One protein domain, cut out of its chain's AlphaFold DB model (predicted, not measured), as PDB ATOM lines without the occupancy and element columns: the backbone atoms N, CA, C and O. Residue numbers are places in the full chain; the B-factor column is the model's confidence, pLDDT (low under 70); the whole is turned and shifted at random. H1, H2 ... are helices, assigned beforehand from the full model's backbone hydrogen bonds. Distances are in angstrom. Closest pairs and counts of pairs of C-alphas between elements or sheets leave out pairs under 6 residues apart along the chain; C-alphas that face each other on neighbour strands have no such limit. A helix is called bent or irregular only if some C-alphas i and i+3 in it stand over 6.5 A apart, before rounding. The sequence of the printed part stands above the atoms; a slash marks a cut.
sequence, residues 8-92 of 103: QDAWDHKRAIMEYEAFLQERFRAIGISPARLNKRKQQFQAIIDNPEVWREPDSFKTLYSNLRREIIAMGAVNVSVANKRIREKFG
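This is residues 8 to 92 of the 103 residues of an uncharacterized protein of Henriciella sp. JN25 (UniProt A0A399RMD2). A tight helical hairpin, H1 and H2, has a much longer helix, H3, running beside it, and the far end of H3, residues 84 to 91, sticks out past the hairpin together with Gly 92. The three helices run nearly along one long axis and make a loose triangle across it: the chain goes along H1, folds back along H2, and then takes the direction of H1 again in H3. The printed part has 85 residues with three named helices, in the order H1, H2, H3, and no named strand; its class is all helix. The whole is loose, with a radius of gyration of the C-alphas of 15.6 A, and a rod in outline, spanning 53 by 24 by 15 A.

From the first printed residue, H1, residues 8 to 30, leads by a tight link of 4 residues to H2, residues 35 to 50. H1 and H2 touch, and their closest C-alphas, those of Lys 14 and Ile 49, are 6.7 A apart. They form a helical hairpin, running opposite ways at a shallow tilt of 3 degrees, with 11.9 A from centre to centre. A short link of 7 residues joins H2 to H3, residues 58 to 91. H2 and H3 are apart. H1 and H3 only just touch, with 3 pairs of C-alphas within 8 A, and H3 does so with residues 61 to 72 alone. Their closest C-alphas, those of His 13 and Phe 61, are 7.0 A apart. H1 and H3 run the same way at a shallow tilt of 13 degrees, with 16.1 A from centre to centre. In H1, H2 and H3, every backbone O i to N i+4 pair is within hydrogen-bond range.

H1 begins at C-alpha 8 at (140.087, 138.652, 126.723) and measures 33.2 A from first to last C-alpha. H2 begins at C-alpha 35 at (113.338, 141.642, 105.697) and measures 22.3 A. H3, the longest helix with 34 residues, measures 48.7 A and ends at C-alpha 91 at (117.316, 123.784, 81.309). No helix is bent.

The two C-alphas farthest apart are those of Gln 8 and Gly 92, at 54.0 A. Residues 84 to 92, of which 84 to 91 belong to H3, stand free. The body without them has 76 residues and spans 40 by 22 by 15 A, with a radius of gyration of 13.2 A. The printed part has no cut, and neither link is long. The mean pLDDT of the printed part is 80.7, and no printed residue is under 70.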
ATOM      1  N   GLN A   8     139.641 138.590 128.116       70.81
ATOM      2  CA  GLN A   8     140.087 138.652 126.723       70.81
ATOM      3  C   GLN A   8     139.452 137.535 125.885       70.81
ATOM      4  O   GLN A   8     138.858 137.833 124.854       70.81
ATOM      5  N   ASP A   9     139.455 136.295 126.382       70.62
ATOM      6  CA  ASP A   9     138.823 135.163 125.688       70.62
ATOM      7  C   ASP A   9     137.311 135.389 125.517       70.62
ATOM      8  O   ASP A   9     136.749 135.185 124.441       70.62
ATOM      9  N   ALA A  10     136.642 135.905 126.553       75.00
ATOM     10  CA  ALA A  10     135.227 136.256 126.476       75.00
ATOM     11  C   ALA A  10     134.952 137.390 125.465       75.00
ATOM     12  O   ALA A  10     133.933 137.372 124.769       75.00
ATOM     13  N   TRP A  11     135.852 138.373 125.355       80.56
ATOM     14  CA  TRP A  11     135.767 139.418 124.331       80.56
ATOM     15  C   TRP A  11     135.943 138.858 122.920       80.56
ATOM     16  O   TRP A  11     135.188 139.238 122.020       80.56
ATOM     17  N   ASP A  12     136.874 137.925 122.736       82.00
ATOM     18  CA  ASP A  12     137.122 137.272 121.453       82.00
ATOM     19  C   ASP A  12     135.931 136.395 121.035       82.00
ATOM     20  O   ASP A  12     135.492 136.454 119.884       82.00
ATOM     21  N   HIS A  13     135.310 135.677 121.976       84.06
ATOM     22  CA  HIS A  13     134.060 134.946 121.741       84.06
ATOM     23  C   HIS A  13     132.921 135.872 121.296       84.06
ATOM     24  O   HIS A  13     132.229 135.598 120.310       84.06
ATOM     25  N   LYS A  14     132.737 137.000 121.992       81.75
ATOM     26  CA  LYS A  14     131.714 137.996 121.648       81.75
ATOM     27  C   LYS A  14     131.947 138.573 120.251       81.75
ATOM     28  O   LYS A  14     131.008 138.674 119.461       81.75
ATOM     29  N   ARG A  15     133.198 138.910 119.927       84.06
ATOM     30  CA  ARG A  15     133.592 139.406 118.603       84.06
ATOM     31  C   ARG A  15     133.325 138.369 117.512       84.06
ATOM     32  O   ARG A  15     132.735 138.719 116.493       84.06
ATOM     33  N   ALA A  16     133.680 137.107 117.744       84.25
ATOM     34  CA  ALA A  16     133.424 136.022 116.801       84.25
ATOM     35  C   ALA A  16     131.925 135.874 116.488       84.25
ATOM     36  O   ALA A  16     131.555 135.696 115.330       84.25
ATOM     37  N   ILE A  17     131.045 136.015 117.488       83.62
ATOM     38  CA  ILE A  17     129.585 135.984 117.290       83.62
ATOM     39  C   ILE A  17     129.110 137.155 116.422       83.62
ATOM     40  O   ILE A  17     128.267 136.957 115.549       83.62
ATOM     41  N   MET A  18     129.654 138.357 116.625       84.12
ATOM     42  CA  MET A  18     129.300 139.539 115.829       84.12
ATOM     43  C   MET A  18     129.759 139.418 114.371       84.12
ATOM     44  O   MET A  18     128.994 139.715 113.453       84.12
ATOM     45  N   GLU A  19     130.992 138.963 114.136       85.19
ATOM     46  CA  GLU A  19     131.506 138.722 112.779       85.19
ATOM     47  C   GLU A  19     130.682 137.640 112.070       85.19
ATOM     48  O   GLU A  19     130.322 137.772 110.896       85.19
ATOM     49  N   TYR A  20     130.293 136.606 112.815       82.88
ATOM     50  CA  TYR A  20     129.424 135.549 112.328       82.88
ATOM     51  C   TYR A  20     128.019 136.051 111.958       82.88
ATOM     52  O   TYR A  20     127.480 135.688 110.908       82.88
ATOM     53  N   GLU A  21     127.418 136.907 112.790       86.19
ATOM     54  CA  GLU A  21     126.144 137.557 112.483       86.19
ATOM     55  C   GLU A  21     126.232 138.349 111.173       86.19
ATOM     56  O   GLU A  21     125.368 138.201 110.303       86.19
ATOM     57  N   ALA A  22     127.275 139.170 111.020       85.38
ATOM     58  CA  ALA A  22     127.475 139.993 109.834       85.38
ATOM     59  C   ALA A  22     127.571 139.134 108.565       85.38
ATOM     60  O   ALA A  22     126.862 139.395 107.588       85.38
ATOM     61  N   PHE A  23     128.361 138.056 108.618       83.75
ATOM     62  CA  PHE A  23     128.473 137.096 107.524       83.75
ATOM     63  C   PHE A  23     127.115 136.478 107.168       83.75
ATOM     64  O   PHE A  23     126.720 136.454 106.000       83.75
ATOM     65  N   LEU A  24     126.341 136.019 108.160       80.25
ATOM     66  CA  LEU A  24     125.017 135.453 107.894       80.25
ATOM     67  C   LEU A  24     124.049 136.457 107.281       80.25
ATOM     68  O   LEU A  24     123.306 136.103 106.364       80.25
ATOM     69  N   GLN A  25     124.043 137.700 107.763       83.19
ATOM     70  CA  GLN A  25     123.188 138.739 107.200       83.19
ATOM     71  C   GLN A  25     123.531 139.013 105.734       83.19
ATOM     72  O   GLN A  25     122.618 139.150 104.917       83.19
ATOM     73  N   GLU A  26     124.815 139.050 105.378       83.94
ATOM     74  CA  GLU A  26     125.257 139.201 103.991       83.94
ATOM     75  C   GLU A  26     124.756 138.043 103.116       83.94
ATOM     76  O   GLU A  26     124.121 138.265 102.080       83.94
ATOM     77  N   ARG A  27     124.946 136.797 103.568       78.00
ATOM     78  CA  ARG A  27     124.488 135.606 102.833       78.00
ATOM     79  C   ARG A  27     122.971 135.576 102.682       78.00
ATOM     80  O   ARG A  27     122.481 135.280 101.596       78.00
ATOM     81  N   PHE A  28     122.224 135.925 103.729       78.38
ATOM     82  CA  PHE A  28     120.765 135.993 103.678       78.38
ATOM     83  C   PHE A  28     120.246 137.066 102.720       78.38
ATOM     84  O   PHE A  28     119.262 136.824 102.016       78.38
ATOM     85  N   ARG A  29     120.911 138.226 102.649       79.69
ATOM     86  CA  ARG A  29     120.595 139.259 101.653       79.69
ATOM     87  C   ARG A  29     120.847 138.754 100.235       79.69
ATOM     88  O   ARG A  29     119.979 138.921  99.385       79.69
ATOM     89  N   ALA A  30     121.975 138.082  99.998       76.25
ATOM     90  CA  ALA A  30     122.333 137.556  98.679       76.25
ATOM     91  C   ALA A  30     121.309 136.543  98.131       76.25
ATOM     92  O   ALA A  30     121.083 136.482  96.924       76.25
ATOM     93  N   ILE A  31     120.657 135.769  99.005       71.75
ATOM     94  CA  ILE A  31     119.661 134.758  98.603       71.75
ATOM     95  C   ILE A  31     118.219 135.295  98.602       71.75
ATOM     96  O   ILE A  31     117.285 134.549  98.310       71.75
ATOM     97  N   GLY A  32     118.022 136.577  98.924       74.38
ATOM     98  CA  GLY A  32     116.712 137.230  98.899       74.38
ATOM     99  C   GLY A  32     115.778 136.835 100.048       74.38
ATOM    100  O   GLY A  32     114.562 136.786  99.861       74.38
ATOM    101  N   ILE A  33     116.312 136.535 101.238       77.94
ATOM    102  CA  ILE A  33     115.488 136.306 102.438       77.94
ATOM    103  C   ILE A  33     114.684 137.572 102.766       77.94
ATOM    104  O   ILE A  33     115.181 138.693 102.655       77.94
ATOM    105  N   SER A  34     113.436 137.396 103.214       80.69
ATOM    106  CA  SER A  34     112.564 138.526 103.533       80.69
ATOM    107  C   SER A  34     113.121 139.401 104.672       80.69
ATOM    108  O   SER A  34     113.686 138.873 105.639       80.69
ATOM    109  N   PRO A  35     112.892 140.730 104.640       81.00
ATOM    110  CA  PRO A  35     113.338 141.642 105.697       81.00
ATOM    111  C   PRO A  35     112.857 141.247 107.101       81.00
ATOM    112  O   PRO A  35     113.592 141.381 108.075       81.00
ATOM    113  N   ALA A  36     111.647 140.689 107.214       82.75
ATOM    114  CA  ALA A  36     111.103 140.209 108.483       82.75
ATOM    115  C   ALA A  36     111.929 139.055 109.083       82.75
ATOM    116  O   ALA A  36     112.183 139.030 110.287       82.75
ATOM    117  N   ARG A  37     112.388 138.112 108.247       80.75
ATOM    118  CA  ARG A  37     113.254 137.009 108.692       80.75
ATOM    119  C   ARG A  37     114.647 137.508 109.073       80.75
ATOM    120  O   ARG A  37     115.174 137.055 110.085       80.75
ATOM    121  N   LEU A  38     115.199 138.466 108.325       82.94
ATOM    122  CA  LEU A  38     116.457 139.135 108.679       82.94
ATOM    123  C   LEU A  38     116.364 139.826 110.048       82.94
ATOM    124  O   LEU A  38     117.222 139.611 110.898       82.94
ATOM    125  N   ASN A  39     115.294 140.588 110.299       86.62
ATOM    126  CA  ASN A  39     115.084 141.265 111.582       86.62
ATOM    127  C   ASN A  39     114.919 140.282 112.742       86.62
ATOM    128  O   ASN A  39     115.542 140.464 113.788       86.62
ATOM    129  N   LYS A  40     114.141 139.209 112.553       86.19
ATOM    130  CA  LYS A  40     114.022 138.143 113.557       86.19
ATOM    131  C   LYS A  40     115.388 137.536 113.877       86.19
ATOM    132  O   LYS A  40     115.684 137.270 115.037       86.19
ATOM    133  N   ARG A  41     116.234 137.338 112.864       83.56
ATOM    134  CA  ARG A  41     117.575 136.793 113.068       83.56
ATOM    135  C   ARG A  41     118.481 137.749 113.837       83.56
ATOM    136  O   ARG A  41     119.151 137.313 114.764       83.56
ATOM    137  N   LYS A  42     118.445 139.040 113.505       87.50
ATOM    138  CA  LYS A  42     119.165 140.081 114.248       87.50
ATOM    139  C   LYS A  42     118.767 140.093 115.729       87.50
ATOM    140  O   LYS A  42     119.624 140.141 116.598       87.50
ATOM    141  N   GLN A  43     117.473 139.961 116.029       90.81
ATOM    142  CA  GLN A  43     116.988 139.854 117.412       90.81
ATOM    143  C   GLN A  43     117.523 138.607 118.134       90.81
ATOM    144  O   GLN A  43     117.858 138.684 119.311       90.81
ATOM    145  N   GLN A  44     117.637 137.467 117.442       87.62
ATOM    146  CA  GLN A  44     118.221 136.252 118.022       87.62
ATOM    147  C   GLN A  44     119.705 136.430 118.370       87.62
ATOM    148  O   GLN A  44     120.118 136.022 119.452       87.62
ATOM    149  N   PHE A  45     120.495 137.052 117.489       88.75
ATOM    150  CA  PHE A  45     121.902 137.355 117.778       88.75
ATOM    151  C   PHE A  45     122.056 138.372 118.903       88.75
ATOM    152  O   PHE A  45     122.885 138.168 119.784       88.75
ATOM    153  N   GLN A  46     121.211 139.403 118.933       89.44
ATOM    154  CA  GLN A  46     121.194 140.365 120.030       89.44
ATOM    155  C   GLN A  46     120.945 139.670 121.377       89.44
ATOM    156  O   GLN A  46     121.697 139.890 122.317       89.44
ATOM    157  N   ALA A  47     119.980 138.747 121.447       90.00
ATOM    158  CA  ALA A  47     119.713 137.978 122.665       90.00
ATOM    159  C   ALA A  47     120.898 137.094 123.104       90.00
ATOM    160  O   ALA A  47     121.112 136.906 124.299       90.00
ATOM    161  N   ILE A  48     121.677 136.563 122.153       87.69
ATOM    162  CA  ILE A  48     122.917 135.831 122.449       87.69
ATOM    163  C   ILE A  48     123.967 136.790 123.021       87.69
ATOM    164  O   ILE A  48     124.565 136.495 124.048       87.69
ATOM    165  N   ILE A  49     124.178 137.942 122.381       87.00
ATOM    166  CA  ILE A  49     125.167 138.947 122.797       87.00
ATOM    167  C   ILE A  49     124.838 139.507 124.188       87.00
ATOM    168  O   ILE A  49     125.744 139.692 125.004       87.00
ATOM    169  N   ASP A  50     123.555 139.730 124.467       89.31
ATOM    170  CA  ASP A  50     123.063 140.291 125.727       89.31
ATOM    171  C   ASP A  50     123.067 139.287 126.883       89.31
ATOM    172  O   ASP A  50     122.922 139.699 128.032       89.31
ATOM    173  N   ASN A  51     123.260 137.991 126.608       87.88
ATOM    174  CA  ASN A  51     123.390 136.956 127.627       87.88
ATOM    175  C   ASN A  51     124.848 136.450 127.728       87.88
ATOM    176  O   ASN A  51     125.253 135.573 126.960       87.88
ATOM    177  N   PRO A  52     125.646 136.949 128.694       83.38
ATOM    178  CA  PRO A  52     127.041 136.556 128.859       83.38
ATOM    179  C   PRO A  52     127.251 135.065 129.119       83.38
ATOM    180  O   PRO A  52     128.286 134.539 128.731       83.38
ATOM    181  N   GLU A  53     126.298 134.358 129.727       84.06
ATOM    182  CA  GLU A  53     126.451 132.931 130.066       84.06
ATOM    183  C   GLU A  53     126.642 132.042 128.826       84.06
ATOM    184  O   GLU A  53     127.223 130.958 128.897       84.06
ATOM    185  N   VAL A  54     126.180 132.512 127.664       80.19
ATOM    186  CA  VAL A  54     126.182 131.744 126.414       80.19
ATOM    187  C   VAL A  54     127.523 131.829 125.681       80.19
ATOM    188  O   VAL A  54     127.863 130.926 124.917       80.19
ATOM    189  N   TRP A  55     128.290 132.903 125.892       81.31
ATOM    190  CA  TRP A  55     129.534 133.166 125.156       81.31
ATOM    191  C   TRP A  55     130.756 133.418 126.038       81.31
ATOM    192  O   TRP A  55     131.878 133.332 125.548       81.31
ATOM    193  N   ARG A  56     130.577 133.709 127.327       81.12
ATOM    194  CA  ARG A  56     131.684 133.892 128.270       81.12
ATOM    195  C   ARG A  56     132.321 132.561 128.653       81.12
ATOM    196  O   ARG A  56     133.540 132.471 128.709       81.12
ATOM    197  N   GLU A  57     131.494 131.539 128.856       85.50
ATOM    198  CA  GLU A  57     131.955 130.197 129.201       85.50
ATOM    199  C   GLU A  57     132.435 129.444 127.949       85.50
ATOM    200  O   GLU A  57     131.667 129.316 126.987       85.50
ATOM    201  N   PRO A  58     133.669 128.904 127.931       80.06
ATOM    202  CA  PRO A  58     134.231 128.249 126.750       80.06
ATOM    203  C   PRO A  58     133.386 127.095 126.197       80.06
ATOM    204  O   PRO A  58     133.267 126.946 124.982       80.06
ATOM    205  N   ASP A  59     132.778 126.275 127.054       83.38
ATOM    206  CA  ASP A  59     132.005 125.109 126.604       83.38
ATOM    207  C   ASP A  59     130.609 125.487 126.084       83.38
ATOM    208  O   ASP A  59     130.148 124.936 125.074       83.38
ATOM    209  N   SER A  60     129.981 126.501 126.689       82.50
ATOM    210  CA  SER A  60     128.775 127.141 126.150       82.50
ATOM    211  C   SER A  60     129.062 127.756 124.780       82.50
ATOM    212  O   SER A  60     128.335 127.492 123.818       82.50
ATOM    213  N   PHE A  61     130.176 128.487 124.657       82.38
ATOM    214  CA  PHE A  61     130.596 129.104 123.403       82.38
ATOM    215  C   PHE A  61     130.876 128.068 122.310       82.38
ATOM    216  O   PHE A  61     130.373 128.212 121.197       82.38
ATOM    217  N   LYS A  62     131.609 126.983 122.602       83.56
ATOM    218  CA  LYS A  62     131.842 125.887 121.640       83.56
ATOM    219  C   LYS A  62     130.530 125.287 121.138       83.56
ATOM    220  O   LYS A  62     130.387 125.028 119.941       83.56
ATOM    221  N   THR A  63     129.571 125.075 122.038       85.94
ATOM    222  CA  THR A  63     128.249 124.538 121.688       85.94
ATOM    223  C   THR A  63     127.490 125.504 120.783       85.94
ATOM    224  O   THR A  63     127.000 125.106 119.723       85.94
ATOM    225  N   LEU A  64     127.451 126.786 121.154       84.56
ATOM    226  CA  LEU A  64     126.857 127.850 120.351       84.56
ATOM    227  C   LEU A  64     127.503 127.914 118.962       84.56
ATOM    228  O   LEU A  64     126.803 127.843 117.954       84.56
ATOM    229  N   TYR A  65     128.829 127.985 118.896       80.38
ATOM    230  CA  TYR A  65     129.580 128.093 117.651       80.38
ATOM    231  C   TYR A  65     129.382 126.872 116.741       80.38
ATOM    232  O   TYR A  65     129.216 127.016 115.531       80.38
ATOM    233  N   SER A  66     129.320 125.662 117.305       82.31
ATOM    234  CA  SER A  66     129.014 124.435 116.558       82.31
ATOM    235  C   SER A  66     127.603 124.459 115.961       82.31
ATOM    236  O   SER A  66     127.420 124.147 114.779       82.31
ATOM    237  N   ASN A  67     126.605 124.881 116.745       84.44
ATOM    238  CA  ASN A  67     125.224 125.019 116.277       84.44
ATOM    239  C   ASN A  67     125.112 126.058 115.163       84.44
ATOM    240  O   ASN A  67     124.498 125.790 114.130       84.44
ATOM    241  N   LEU A  68     125.767 127.204 115.350       80.44
ATOM    242  CA  LEU A  68     125.880 128.236 114.335       80.44
ATOM    243  C   LEU A  68     126.501 127.641 113.061       80.44
ATOM    244  O   LEU A  68     125.845 127.645 112.021       80.44
ATOM    245  N   ARG A  69     127.688 127.023 113.128       78.00
ATOM    246  CA  ARG A  69     128.370 126.423 111.965       78.00
ATOM    247  C   ARG A  69     127.493 125.428 111.195       78.00
ATOM    248  O   ARG A  69     127.488 125.448 109.965       78.00
ATOM    249  N   ARG A  70     126.732 124.574 111.890       81.50
ATOM    250  CA  ARG A  70     125.778 123.642 111.254       81.50
ATOM    251  C   ARG A  70     124.709 124.376 110.447       81.50
ATOM    252  O   ARG A  70     124.336 123.914 109.372       81.50
ATOM    253  N   GLU A  71     124.255 125.526 110.928       75.69
ATOM    254  CA  GLU A  71     123.291 126.365 110.223       75.69
ATOM    255  C   GLU A  71     123.858 126.897 108.897       75.69
ATOM    256  O   GLU A  71     123.154 126.850 107.891       75.69
ATOM    257  N   ILE A  72     125.131 127.326 108.840       70.31
ATOM    258  CA  ILE A  72     125.784 127.722 107.570       70.31
ATOM    259  C   ILE A  72     125.795 126.585 106.566       70.31
ATOM    260  O   ILE A  72     125.463 126.798 105.400       70.31
ATOM    261  N   ILE A  73     126.168 125.388 107.008       73.56
ATOM    262  CA  ILE A  73     126.232 124.223 106.125       73.56
ATOM    263  C   ILE A  73     124.832 123.918 105.582       73.56
ATOM    264  O   ILE A  73     124.655 123.759 104.373       73.56
ATOM    265  N   ALA A  74     123.816 123.938 106.450       75.62
ATOM    266  CA  ALA A  74     122.427 123.756 106.043       75.62
ATOM    267  C   ALA A  74     121.966 124.841 105.053       75.62
ATOM    268  O   ALA A  74     121.318 124.531 104.054       75.62
ATOM    269  N   MET A  75     122.339 126.106 105.268       71.38
ATOM    270  CA  MET A  75     122.058 127.192 104.323       71.38
ATOM    271  C   MET A  75     122.757 127.005 102.978       71.38
ATOM    272  O   MET A  75     122.150 127.264 101.940       71.38
ATOM    273  N   GLY A  76     124.010 126.549 102.973       71.62
ATOM    274  CA  GLY A  76     124.732 126.196 101.751       71.62
ATOM    275  C   GLY A  76     123.973 125.145 100.944       71.62
ATOM    276  O   GLY A  76     123.728 125.345  99.754       71.62
ATOM    277  N   ALA A  77     123.496 124.092 101.611       72.88
ATOM    278  CA  ALA A  77     122.681 123.051 100.990       72.88
ATOM    279  C   ALA A  77     121.350 123.579 100.438       72.88
ATOM    280  O   ALA A  77     120.970 123.245  99.313       72.88
ATOM    281  N   VAL A  78     120.665 124.457 101.176       70.75
ATOM    282  CA  VAL A  78     119.436 125.112 100.699       70.75
ATOM    283  C   VAL A  78     119.714 125.971  99.463       70.75
ATOM    284  O   VAL A  78     118.969 125.890  98.489       70.75
ATOM    285  N   ASN A  79     120.797 126.750  99.457       71.12
ATOM    286  CA  ASN A  79     121.154 127.613  98.328       71.12
ATOM    287  C   ASN A  79     121.459 126.810  97.064       71.12
ATOM    288  O   ASN A  79     120.963 127.150  95.989       71.12
ATOM    289  N   VAL A  80     122.222 125.725  97.196       72.94
ATOM    290  CA  VAL A  80     122.495 124.808  96.085       72.94
ATOM    291  C   VAL A  80     121.210 124.141  95.600       72.94
ATOM    292  O   VAL A  80     120.968 124.088  94.399       72.94
ATOM    293  N   SER A  81     120.327 123.716  96.507       74.38
ATOM    294  CA  SER A  81     119.025 123.148  96.139       74.38
ATOM    295  C   SER A  81     118.160 124.139  95.347       74.38
ATOM    296  O   SER A  81     117.612 123.783  94.303       74.38
ATOM    297  N   VAL A  82     118.083 125.403  95.780       73.25
ATOM    298  CA  VAL A  82     117.338 126.461  95.076       73.25
ATOM    299  C   VAL A  82     117.958 126.769  93.711       73.25
ATOM    300  O   VAL A  82     117.226 126.903  92.728       73.25
ATOM    301  N   ALA A  83     119.289 126.855  93.626       70.25
ATOM    302  CA  ALA A  83     119.995 127.053  92.363       70.25
ATOM    303  C   ALA A  83     119.723 125.894  91.393       70.25
ATOM    304  O   ALA A  83     119.298 126.121  90.260       70.25
ATOM    305  N   ASN A  84     119.849 124.656  91.867       78.00
ATOM    306  CA  ASN A  84     119.588 123.456  91.078       78.00
ATOM    307  C   ASN A  84     118.123 123.357  90.653       78.00
ATOM    308  O   ASN A  84     117.846 122.984  89.515       78.00
ATOM    309  N   LYS A  85     117.172 123.760  91.502       78.88
ATOM    310  CA  LYS A  85     115.757 123.858  91.121       78.88
ATOM    311  C   LYS A  85     115.563 124.823  89.949       78.88
ATOM    312  O   LYS A  85     114.962 124.433  88.953       78.88
ATOM    313  N   ARG A  86     116.127 126.035  90.018       75.06
ATOM    314  CA  ARG A  86     116.052 127.017  88.917       75.06
ATOM    315  C   ARG A  86     116.712 126.507  87.637       75.06
ATOM    316  O   ARG A  86     116.194 126.733  86.547       75.06
ATOM    317  N   ILE A  87     117.840 125.809  87.756       74.25
ATOM    318  CA  ILE A  87     118.531 125.197  86.614       74.25
ATOM    319  C   ILE A  87     117.665 124.103  85.990       74.25
ATOM    320  O   ILE A  87     117.520 124.076  84.772       74.25
ATOM    321  N   ARG A  88     117.032 123.253  86.804       82.81
ATOM    322  CA  ARG A  88     116.109 122.213  86.336       82.81
ATOM    323  C   ARG A  88     114.884 122.803  85.639       82.81
ATOM    324  O   ARG A  88     114.489 122.297  84.597       82.81
ATOM    325  N   GLU A  89     114.303 123.868  86.186       82.00
ATOM    326  CA  GLU A  89     113.160 124.568  85.584       82.00
ATOM    327  C   GLU A  89     113.529 125.241  84.254       82.00
ATOM    328  O   GLU A  89     112.729 125.238  83.324       82.00
ATOM    329  N   LYS A  90     114.745 125.794  84.142       80.38
ATOM    330  CA  LYS A  90     115.191 126.540  82.957       80.38
ATOM    331  C   LYS A  90     115.800 125.665  81.855       80.38
ATOM    332  O   LYS A  90     115.657 125.992  80.682       80.38
ATOM    333  N   PHE A  91     116.498 124.594  82.222       80.38
ATOM    334  CA  PHE A  91     117.316 123.784  81.309       80.38
ATOM    335  C   PHE A  91     116.956 122.289  81.316       80.38
ATOM    336  O   PHE A  91     117.567 121.509  80.590       80.38
ATOM    337  N   GLY A  92     115.969 121.870  82.112       78.19
ATOM    338  CA  GLY A  92     115.547 120.475  82.225       78.19
ATOM    339  C   GLY A  92     116.342 119.658  83.253       78.19
ATOM    340  O   GLY A  92     117.353 120.089  83.808       78.19
TER     341      GLY A  92